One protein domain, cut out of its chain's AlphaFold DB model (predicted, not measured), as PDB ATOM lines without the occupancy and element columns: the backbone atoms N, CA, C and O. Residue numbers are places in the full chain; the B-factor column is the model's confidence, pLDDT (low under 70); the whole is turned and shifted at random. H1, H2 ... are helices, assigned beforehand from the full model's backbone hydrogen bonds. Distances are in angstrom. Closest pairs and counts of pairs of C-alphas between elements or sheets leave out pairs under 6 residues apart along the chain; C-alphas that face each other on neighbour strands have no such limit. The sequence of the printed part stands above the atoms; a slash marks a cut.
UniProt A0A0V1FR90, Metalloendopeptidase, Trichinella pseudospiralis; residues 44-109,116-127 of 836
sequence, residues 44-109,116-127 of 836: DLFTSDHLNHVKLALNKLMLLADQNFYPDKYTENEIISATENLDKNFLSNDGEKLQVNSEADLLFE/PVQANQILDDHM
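What this domain is: This is residues 44 to 109 and 116 to 127 of the 836 residues of the protein "Metalloendopeptidase" of Trichinella pseudospiralis (UniProt A0A0V1FR90). The long helix H1 is the core; H2 folds back along it as a hairpin, H4 runs along another side, and the tiny H3 packs on H1. The printed part has 78 residues with four named helices, H1 to H4 in order, and no named strand: all helix, compact, radius of gyration of the C-alphas 13.2 A, spans 44 by 29 by 20 A.

Where its parts are: Find C-alpha 48 at (42.047, -66.801, 33.228); from there H1 runs 31.9 A to residue 69. H2 is residues 76 to 91, 22.7 A; H3 is residues 103 to 106, 5.7 A; H4 is residues 116 to 126, 15.6 A, ending at C-alpha (50.923, -90.071, 29.209).

How they stand to each other: Start at H1, the hub. Its residues 56 to 64 alone touch H2, opposite ways at a shallow tilt of 10 degrees; the closest C-alphas, Lys 60 and Thr 83, are 6.1 A apart. Its residues 51 to 58 alone touch H3, closest at C-alphas Lys 55 and Leu 106, 5.7 A. H4 touches H1 the same way at a shallow tilt of 16 degrees, closest at C-alphas Val 54 and Pro 116, 5.1 A. H2 and H4 are apart. In H1, H2 and H4 every O i to N i+4 pair is within hydrogen-bond range; H3 is too short for one.

The domain as a whole: C-alphas 44 and 72, the farthest apart, are 44.0 A apart. Residues 110 to 115 are cut out, leaving 15.3 A between C-alphas 109 and 116. The link H2 to H3 is long; residues 91 to 96 stand free, and pLDDT is under 70 at residues 88 to 105, among others.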
ATOM      1  N   ASP A  44      47.343 -59.629  30.813       60.75
ATOM      2  CA  ASP A  44      46.464 -59.130  29.755       60.75
ATOM      3  C   ASP A  44      46.599 -59.915  28.431       60.75
ATOM      4  O   ASP A  44      45.719 -59.834  27.580       60.75
ATOM      5  N   LEU A  45      47.669 -60.705  28.258       65.12
ATOM      6  CA  LEU A  45      47.869 -61.591  27.103       65.12
ATOM      7  C   LEU A  45      47.234 -62.983  27.276       65.12
ATOM      8  O   LEU A  45      47.135 -63.729  26.302       65.12
ATOM      9  N   PHE A  46      46.810 -63.360  28.489       71.44
ATOM     10  CA  PHE A  46      46.289 -64.696  28.793       71.44
ATOM     11  C   PHE A  46      44.940 -64.626  29.510       71.44
ATOM     12  O   PHE A  46      44.805 -64.025  30.573       71.44
ATOM     13  N   THR A  47      43.931 -65.322  28.983       72.06
ATOM     14  CA  THR A  47      42.647 -65.438  29.685       72.06
ATOM     15  C   THR A  47      42.817 -66.276  30.957       72.06
ATOM     16  O   THR A  47      43.619 -67.212  31.006       72.06
ATOM     17  N   SER A  48      42.042 -65.976  32.007       69.62
ATOM     18  CA  SER A  48      42.047 -66.801  33.228       69.62
ATOM     19  C   SER A  48      41.701 -68.262  32.929       69.62
ATOM     20  O   SER A  48      42.227 -69.165  33.573       69.62
ATOM     21  N   ASP A  49      40.853 -68.487  31.927       69.94
ATOM     22  CA  ASP A  49      40.484 -69.815  31.463       69.94
ATOM     23  C   ASP A  49      41.684 -70.575  30.870       69.94
ATOM     24  O   ASP A  49      41.933 -71.715  31.258       69.94
ATOM     25  N   HIS A  50      42.507 -69.932  30.030       73.94
ATOM     26  CA  HIS A  50      43.730 -70.544  29.490       73.94
ATOM     27  C   HIS A  50      44.685 -71.001  30.599       73.94
ATOM     28  O   HIS A  50      45.172 -72.132  30.572       73.94
ATOM     29  N   LEU A  51      44.945 -70.134  31.582       79.00
ATOM     30  CA  LEU A  51      45.871 -70.438  32.676       79.00
ATOM     31  C   LEU A  51      45.354 -71.585  33.554       79.00
ATOM     32  O   LEU A  51      46.126 -72.457  33.955       79.00
ATOM     33  N   ASN A  52      44.044 -71.625  33.808       78.69
ATOM     34  CA  ASN A  52      43.424 -72.695  34.582       78.69
ATOM     35  C   ASN A  52      43.494 -74.048  33.853       78.69
ATOM     36  O   ASN A  52      43.786 -75.055  34.496       78.69
ATOM     37  N   HIS A  53      43.294 -74.075  32.531       79.12
ATOM     38  CA  HIS A  53      43.425 -75.294  31.725       79.12
ATOM     39  C   HIS A  53      44.849 -75.859  31.755       79.12
ATOM     40  O   HIS A  53      45.036 -77.055  31.978       79.12
ATOM     41  N   VAL A  54      45.861 -75.002  31.579       82.62
ATOM     42  CA  VAL A  54      47.271 -75.421  31.667       82.62
ATOM     43  C   VAL A  54      47.563 -75.982  33.054       82.62
ATOM     44  O   VAL A  54      48.095 -77.084  33.176       82.62
ATOM     45  N   LYS A  55      47.146 -75.279  34.111       83.38
ATOM     46  CA  LYS A  55      47.363 -75.725  35.487       83.38
ATOM     47  C   LYS A  55      46.671 -77.056  35.799       83.38
ATOM     48  O   LYS A  55      47.260 -77.905  36.466       83.38
ATOM     49  N   LEU A  56      45.448 -77.267  35.309       82.94
ATOM     50  CA  LEU A  56      44.741 -78.541  35.452       82.94
ATOM     51  C   LEU A  56      45.525 -79.686  34.796       82.94
ATOM     52  O   LEU A  56      45.734 -80.725  35.424       82.94
ATOM     53  N   ALA A  57      45.997 -79.486  33.565       83.25
ATOM     54  CA  ALA A  57      46.785 -80.485  32.851       83.25
ATOM     55  C   ALA A  57      48.106 -80.809  33.574       83.25
ATOM     56  O   ALA A  57      48.444 -81.982  33.730       83.25
ATOM     57  N   LEU A  58      48.813 -79.800  34.095       84.44
ATOM     58  CA  LEU A  58      50.032 -79.999  34.889       84.44
ATOM     59  C   LEU A  58      49.768 -80.774  36.186       84.44
ATOM     60  O   LEU A  58      50.522 -81.685  36.523       84.44
ATOM     61  N   ASN A  59      48.675 -80.471  36.890       84.06
ATOM     62  CA  ASN A  59      48.290 -81.211  38.092       84.06
ATOM     63  C   ASN A  59      48.006 -82.689  37.792       84.06
ATOM     64  O   ASN A  59      48.403 -83.558  38.567       84.06
ATOM     65  N   LYS A  60      47.362 -82.991  36.659       83.38
ATOM     66  CA  LYS A  60      47.152 -84.375  36.218       83.38
ATOM     67  C   LYS A  60      48.467 -85.064  35.845       83.38
ATOM     68  O   LYS A  60      48.688 -86.199  36.254       83.38
ATOM     69  N   LEU A  61      49.366 -84.375  35.139       83.75
ATOM     70  CA  LEU A  61      50.702 -84.893  34.819       83.75
ATOM     71  C   LEU A  61      51.522 -85.205  36.074       83.75
ATOM     72  O   LEU A  61      52.224 -86.211  36.105       83.75
ATOM     73  N   MET A  62      51.399 -84.388  37.122       84.12
ATOM     74  CA  MET A  62      52.034 -84.641  38.416       84.12
ATOM     75  C   MET A  62      51.594 -85.981  39.023       84.12
ATOM     76  O   MET A  62      52.439 -86.713  39.531       84.12
ATOM     77  N   LEU A  63      50.307 -86.330  38.923       79.19
ATOM     78  CA  LEU A  63      49.789 -87.623  39.387       79.19
ATOM     79  C   LEU A  63      50.284 -88.790  38.519       79.19
ATOM     80  O   LEU A  63      50.704 -89.817  39.048       79.19
ATOM     81  N   LEU A  64      50.274 -88.626  37.193       79.50
ATOM     82  CA  LEU A  64      50.730 -89.659  36.253       79.50
ATOM     83  C   LEU A  64      52.235 -89.936  36.371       79.50
ATOM     84  O   LEU A  64      52.680 -91.071  36.203       79.50
ATOM     85  N   ALA A  65      53.035 -88.913  36.674       83.69
ATOM     86  CA  ALA A  65      54.471 -89.071  36.866       83.69
ATOM     87  C   ALA A  65      54.795 -89.960  38.069       83.69
ATOM     88  O   ALA A  65      55.642 -90.846  37.956       83.69
ATOM     89  N   ASP A  66      54.097 -89.768  39.191       79.44
ATOM     90  CA  ASP A  66      54.285 -90.595  40.384       79.44
ATOM     91  C   ASP A  66      54.016 -92.081  40.083       79.44
ATOM     92  O   ASP A  66      54.763 -92.933  40.556       79.44
ATOM     93  N   GLN A  67      53.030 -92.402  39.237       76.19
ATOM     94  CA  GLN A  67      52.778 -93.775  38.773       76.19
ATOM     95  C   GLN A  67      53.909 -94.318  37.897       76.19
ATOM     96  O   GLN A  67      54.334 -95.455  38.069       76.19
ATOM     97  N   ASN A  68      54.391 -93.523  36.940       79.19
ATOM     98  CA  ASN A  68      55.413 -93.965  35.990       79.19
ATOM     99  C   ASN A  68      56.737 -94.306  36.700       79.19
ATOM    100  O   ASN A  68      57.391 -95.291  36.367       79.19
ATOM    101  N   PHE A  69      57.108 -93.521  37.716       82.69
ATOM    102  CA  PHE A  69      58.325 -93.751  38.497       82.69
ATOM    103  C   PHE A  69      58.135 -94.713  39.684       82.69
ATOM    104  O   PHE A  69      59.120 -95.304  40.125       82.69
ATOM    105  N   TYR A  70      56.905 -94.898  40.182       81.75
ATOM    106  CA  TYR A  70      56.563 -95.823  41.272       81.75
ATOM    107  C   TYR A  70      55.321 -96.670  40.931       81.75
ATOM    108  O   TYR A  70      54.259 -96.474  41.535       81.75
ATOM    109  N   PRO A  71      55.431 -97.624  39.989       70.75
ATOM    110  CA  PRO A  71      54.285 -98.392  39.495       70.75
ATOM    111  C   PRO A  71      53.595 -99.226  40.584       70.75
ATOM    112  O   PRO A  71      52.382 -99.402  40.534       70.75
ATOM    113  N   ASP A  72      54.332 -99.666  41.605       74.62
ATOM    114  CA  ASP A  72      53.805-100.520  42.679       74.62
ATOM    115  C   ASP A  72      53.056 -99.741  43.775       74.62
ATOM    116  O   ASP A  72      52.428-100.325  44.658       74.62
ATOM    117  N   LYS A  73      53.118 -98.404  43.742       69.00
ATOM    118  CA  LYS A  73      52.586 -97.541  44.804       69.00
ATOM    119  C   LYS A  73      51.121 -97.145  44.601       69.00
ATOM    120  O   LYS A  73      50.460 -96.787  45.574       69.00
ATOM    121  N   TYR A  74      50.630 -97.178  43.363       67.44
ATOM    122  CA  TYR A  74      49.291 -96.715  42.996       67.44
ATOM    123  C   TYR A  74      48.660 -97.650  41.966       67.44
ATOM    124  O   TYR A  74      49.282 -97.996  40.964       67.44
ATOM    125  N   THR A  75      47.402 -98.023  42.176       69.25
ATOM    126  CA  THR A  75      46.632 -98.791  41.192       69.25
ATOM    127  C   THR A  75      46.099 -97.885  40.077       69.25
ATOM    128  O   THR A  75      45.820 -96.704  40.288       69.25
ATOM    129  N   GLU A  76      45.893 -98.443  38.882       66.69
ATOM    130  CA  GLU A  76      45.345 -97.706  37.731       66.69
ATOM    131  C   GLU A  76      43.981 -97.053  38.050       66.69
ATOM    132  O   GLU A  76      43.728 -95.907  37.683       66.69
ATOM    133  N   ASN A  77      43.141 -97.735  38.839       66.94
ATOM    134  CA  ASN A  77      41.830 -97.233  39.264       66.94
ATOM    135  C   ASN A  77      41.915 -96.040  40.231       66.94
ATOM    136  O   ASN A  77      41.084 -95.135  40.158       66.94
ATOM    137  N   GLU A  78      42.905 -96.010  41.131       69.75
ATOM    138  CA  GLU A  78      43.112 -94.880  42.048       69.75
ATOM    139  C   GLU A  78      43.476 -93.601  41.286       69.75
ATOM    140  O   GLU A  78      43.051 -92.508  41.658       69.75
ATOM    141  N   ILE A  79      44.203 -93.736  40.179       67.38
ATOM    142  CA  ILE A  79      44.647 -92.612  39.351       67.38
ATOM    143  C   ILE A  79      43.527 -92.117  38.445       67.38
ATOM    144  O   ILE A  79      43.325 -90.907  38.332       67.38
ATOM    145  N   ILE A  80      42.759 -93.029  37.841       69.62
ATOM    146  CA  ILE A  80      41.549 -92.668  37.090       69.62
ATOM    147  C   ILE A  80      40.592 -91.907  38.012       69.62
ATOM    148  O   ILE A  80      40.171 -90.804  37.684       69.62
ATOM    149  N   SER A  81      40.353 -92.414  39.224       73.12
ATOM    150  CA  SER A  81      39.530 -91.722  40.221       73.12
ATOM    151  C   SER A  81      40.092 -90.342  40.592       73.12
ATOM    152  O   SER A  81      39.360 -89.353  40.596       73.12
ATOM    153  N   ALA A  82      41.401 -90.224  40.846       71.06
ATOM    154  CA  ALA A  82      42.030 -88.944  41.181       71.06
ATOM    155  C   ALA A  82      41.961 -87.919  40.031       71.06
ATOM    156  O   ALA A  82      41.700 -86.739  40.272       71.06
ATOM    157  N   THR A  83      42.156 -88.357  38.786       71.06
ATOM    158  CA  THR A  83      42.071 -87.497  37.595       71.06
ATOM    159  C   THR A  83      40.631 -87.091  37.275       71.06
ATOM    160  O   THR A  83      40.394 -85.917  36.995       71.06
ATOM    161  N   GLU A  84      39.661 -87.997  37.417       74.44
ATOM    162  CA  GLU A  84      38.229 -87.689  37.304       74.44
ATOM    163  C   GLU A  84      37.751 -86.727  38.398       74.44
ATOM    164  O   GLU A  84      36.915 -85.862  38.141       74.44
ATOM    165  N   ASN A  85      38.274 -86.848  39.621       72.38
ATOM    166  CA  ASN A  85      37.960 -85.919  40.707       72.38
ATOM    167  C   ASN A  85      38.497 -84.513  40.415       72.38
ATOM    168  O   ASN A  85      37.802 -83.535  40.679       72.38
ATOM    169  N   LEU A  86      39.687 -84.394  39.813       69.75
ATOM    170  CA  LEU A  86      40.201 -83.104  39.341       69.75
ATOM    171  C   LEU A  86      39.305 -82.490  38.254       69.75
ATOM    172  O   LEU A  86      39.050 -81.289  38.301       69.75
ATOM    173  N   ASP A  87      38.789 -83.296  37.322       70.69
ATOM    174  CA  ASP A  87      37.853 -82.826  36.288       70.69
ATOM    175  C   ASP A  87      36.512 -82.379  36.867       70.69
ATOM    176  O   ASP A  87      35.999 -81.321  36.506       70.69
ATOM    177  N   LYS A  88      35.952 -83.148  37.807       68.25
ATOM    178  CA  LYS A  88      34.705 -82.792  38.497       68.25
ATOM    179  C   LYS A  88      34.858 -81.491  39.280       68.25
ATOM    180  O   LYS A  88      33.991 -80.631  39.160       68.25
ATOM    181  N   ASN A  89      35.970 -81.322  39.997       66.69
ATOM    182  CA  ASN A  89      36.278 -80.094  40.739       66.69
ATOM    183  C   ASN A  89      36.499 -78.886  39.814       66.69
ATOM    184  O   ASN A  89      36.173 -77.763  40.182       66.69
ATOM    185  N   PHE A  90      37.040 -79.099  38.612       67.50
ATOM    186  CA  PHE A  90      37.188 -78.042  37.613       67.50
ATOM    187  C   PHE A  90      35.836 -77.596  37.030       67.50
ATOM    188  O   PHE A  90      35.621 -76.407  36.808       67.50
ATOM    189  N   LEU A  91      34.917 -78.540  36.798       62.81
ATOM    190  CA  LEU A  91      33.609 -78.294  36.179       62.81
ATOM    191  C   LEU A  91      32.536 -77.781  37.157       62.81
ATOM    192  O   LEU A  91      31.554 -77.187  36.712       62.81
ATOM    193  N   SER A  92      32.683 -78.012  38.466       56.31
ATOM    194  CA  SER A  92      31.629 -77.756  39.458       56.31
ATOM    195  C   SER A  92      31.455 -76.294  39.889       56.31
ATOM    196  O   SER A  92      30.501 -76.014  40.601       56.31
ATOM    197  N   ASN A  93      32.295 -75.344  39.454       51.44
ATOM    198  CA  ASN A  93      32.190 -73.894  39.744       51.44
ATOM    199  C   ASN A  93      32.080 -73.465  41.232       51.44
ATOM    200  O   ASN A  93      32.027 -72.265  41.506       51.44
ATOM    201  N   ASP A  94      32.132 -74.390  42.189       40.09
ATOM    202  CA  ASP A  94      32.119 -74.110  43.623       40.09
ATOM    203  C   ASP A  94      33.553 -74.074  44.184       40.09
ATOM    204  O   ASP A  94      34.210 -75.097  44.366       40.09
ATOM    205  N   GLY A  95      34.040 -72.873  44.507       38.56
ATOM    206  CA  GLY A  95      34.875 -72.678  45.700       38.56
ATOM    207  C   GLY A  95      36.381 -72.453  45.547       38.56
ATOM    208  O   GLY A  95      36.924 -71.714  46.360       38.56
ATOM    209  N   GLU A  96      37.064 -72.962  44.522       41.22
ATOM    210  CA  GLU A  96      38.471 -72.607  44.262       41.22
ATOM    211  C   GLU A  96      38.736 -72.563  42.757       41.22
ATOM    212  O   GLU A  96      39.045 -73.573  42.128       41.22
ATOM    213  N   LYS A  97      38.701 -71.365  42.147       48.84
ATOM    214  CA  LYS A  97      39.507 -71.141  40.932       48.84
ATOM    215  C   LYS A  97      40.890 -71.688  41.261       48.84
ATOM    216  O   LYS A  97      41.429 -71.226  42.259       48.84
ATOM    217  N   LEU A  98      41.426 -72.640  40.492       53.56
ATOM    218  CA  LEU A  98      42.773 -73.206  40.652       53.56
ATOM    219  C   LEU A  98      43.790 -72.069  40.859       53.56
ATOM    220  O   LEU A  98      44.420 -71.632  39.904       53.56
ATOM    221  N   GLN A  99      43.991 -71.578  42.089       54.75
ATOM    222  CA  GLN A  99      44.561 -70.241  42.287       54.75
ATOM    223  C   GLN A  99      45.999 -70.235  41.789       54.75
ATOM    224  O   GLN A  99      46.858 -70.930  42.337       54.75
ATOM    225  N   VAL A 100      46.257 -69.552  40.673       56.50
ATOM    226  CA  VAL A 100      47.613 -69.388  40.152       56.50
ATOM    227  C   VAL A 100      48.324 -68.453  41.121       56.50
ATOM    228  O   VAL A 100      48.233 -67.233  41.034       56.50
ATOM    229  N   ASN A 101      48.966 -69.062  42.108       57.72
ATOM    230  CA  ASN A 101      49.581 -68.386  43.240       57.72
ATOM    231  C   ASN A 101      50.966 -67.832  42.865       57.72
ATOM    232  O   ASN A 101      51.446 -66.876  43.483       57.72
ATOM    233  N   SER A 102      51.602 -68.417  41.842       65.25
ATOM    234  CA  SER A 102      52.853 -67.952  41.248       65.25
ATOM    235  C   SER A 102      52.987 -68.380  39.779       65.25
ATOM    236  O   SER A 102      52.379 -69.362  39.361       65.25
ATOM    237  N   GLU A 103      53.819 -67.672  39.003       67.50
ATOM    238  CA  GLU A 103      54.160 -68.043  37.614       67.50
ATOM    239  C   GLU A 103      54.731 -69.470  37.521       67.50
ATOM    240  O   GLU A 103      54.458 -70.182  36.562       67.50
ATOM    241  N   ALA A 104      55.449 -69.918  38.559       67.69
ATOM    242  CA  ALA A 104      56.030 -71.256  38.661       67.69
ATOM    243  C   ALA A 104      55.000 -72.391  38.568       67.69
ATOM    244  O   ALA A 104      55.334 -73.486  38.127       67.69
ATOM    245  N   ASP A 105      53.751 -72.143  38.976       69.25
ATOM    246  CA  ASP A 105      52.686 -73.151  38.946       69.25
ATOM    247  C   ASP A 105      52.184 -73.450  37.521       69.25
ATOM    248  O   ASP A 105      51.382 -74.365  37.335       69.25
ATOM    249  N   LEU A 106      52.634 -72.675  36.528       79.56
ATOM    250  CA  LEU A 106      52.258 -72.796  35.119       79.56
ATOM    251  C   LEU A 106      53.382 -73.354  34.238       79.56
ATOM    252  O   LEU A 106      53.174 -73.536  33.037       79.56
ATOM    253  N   LEU A 107      54.563 -73.589  34.810       83.56
ATOM    254  CA  LEU A 107      55.740 -74.004  34.057       83.56
ATOM    255  C   LEU A 107      55.835 -75.527  34.035       83.56
ATOM    256  O   LEU A 107      55.865 -76.191  35.070       83.56
ATOM    257  N   PHE A 108      55.890 -76.077  32.830       86.44
ATOM    258  CA  PHE A 108      56.244 -77.463  32.577       86.44
ATOM    259  C   PHE A 108      57.756 -77.585  32.459       86.44
ATOM    260  O   PHE A 108      58.383 -76.678  31.919       86.44
ATOM    261  N   GLU A 109      58.348 -78.684  32.935       85.19
ATOM    262  CA  GLU A 109      59.805 -78.850  32.882       85.19
ATOM    263  C   GLU A 109      60.534 -77.606  33.463       85.19
ATOM    264  O   GLU A 109      61.585 -77.191  32.993       85.19
ATOM    265  N   PRO A 116      47.331 -74.360  26.299       77.25
ATOM    266  CA  PRO A 116      46.328 -75.371  26.647       77.25
ATOM    267  C   PRO A 116      46.362 -76.589  25.712       77.25
ATOM    268  O   PRO A 116      46.302 -77.732  26.157       77.25
ATOM    269  N   VAL A 117      46.555 -76.352  24.410       75.00
ATOM    270  CA  VAL A 117      46.667 -77.417  23.403       75.00
ATOM    271  C   VAL A 117      47.905 -78.286  23.637       75.00
ATOM    272  O   VAL A 117      47.799 -79.508  23.593       75.00
ATOM    273  N   GLN A 118      49.077 -77.692  23.895       78.75
ATOM    274  CA  GLN A 118      50.287 -78.469  24.193       78.75
ATOM    275  C   GLN A 118      50.158 -79.239  25.508       78.75
ATOM    276  O   GLN A 118      50.549 -80.400  25.562       78.75
ATOM    277  N   ALA A 119      49.597 -78.619  26.547       80.94
ATOM    278  CA  ALA A 119      49.409 -79.255  27.843       80.94
ATOM    279  C   ALA A 119      48.498 -80.486  27.738       80.94
ATOM    280  O   ALA A 119      48.858 -81.552  28.231       80.94
ATOM    281  N   ASN A 120      47.394 -80.375  26.993       75.69
ATOM    282  CA  ASN A 120      46.504 -81.505  26.725       75.69
ATOM    283  C   ASN A 120      47.175 -82.581  25.862       75.69
ATOM    284  O   ASN A 120      47.078 -83.755  26.185       75.69
ATOM    285  N   GLN A 121      47.936 -82.209  24.827       75.81
ATOM    286  CA  GLN A 121      48.694 -83.182  24.023       75.81
ATOM    287  C   GLN A 121      49.714 -83.969  24.861       75.81
ATOM    288  O   GLN A 121      49.891 -85.168  24.652       75.81
ATOM    289  N   ILE A 122      50.394 -83.304  25.802       78.69
ATOM    290  CA  ILE A 122      51.341 -83.940  26.731       78.69
ATOM    291  C   ILE A 122      50.619 -84.856  27.703       78.69
ATOM    292  O   ILE A 122      51.086 -85.972  27.928       78.69
ATOM    293  N   LEU A 123      49.484 -84.411  28.229       79.00
ATOM    294  CA  LEU A 123      48.642 -85.211  29.100       79.00
ATOM    295  C   LEU A 123      48.133 -86.477  28.397       79.00
ATOM    296  O   LEU A 123      48.348 -87.575  28.904       79.00
ATOM    297  N   ASP A 124      47.538 -86.339  27.211       73.62
ATOM    298  CA  ASP A 124      46.975 -87.448  26.432       73.62
ATOM    299  C   ASP A 124      48.026 -88.513  26.093       73.62
ATOM    300  O   ASP A 124      47.734 -89.708  26.103       73.62
ATOM    301  N   ASP A 125      49.268 -88.097  25.823       70.81
ATOM    302  CA  ASP A 125      50.374 -89.009  25.522       70.81
ATOM    303  C   ASP A 125      50.843 -89.832  26.739       70.81
ATOM    304  O   ASP A 125      51.470 -90.875  26.547       70.81
ATOM    305  N   HIS A 126      50.548 -89.389  27.964       73.12
ATOM    306  CA  HIS A 126      50.923 -90.071  29.209       73.12
ATOM    307  C   HIS A 126      49.767 -90.839  29.859       73.12
ATOM    308  O   HIS A 126      49.986 -91.550  30.840       73.12
ATOM    309  N   MET A 127      48.550 -90.730  29.324       68.00
ATOM    310  CA  MET A 127      47.405 -91.489  29.820       68.00
ATOM    311  C   MET A 127      47.519 -92.980  29.428       68.00
ATOM    312  O   MET A 127      47.838 -93.300  28.278       68.00
TER     313      MET A 127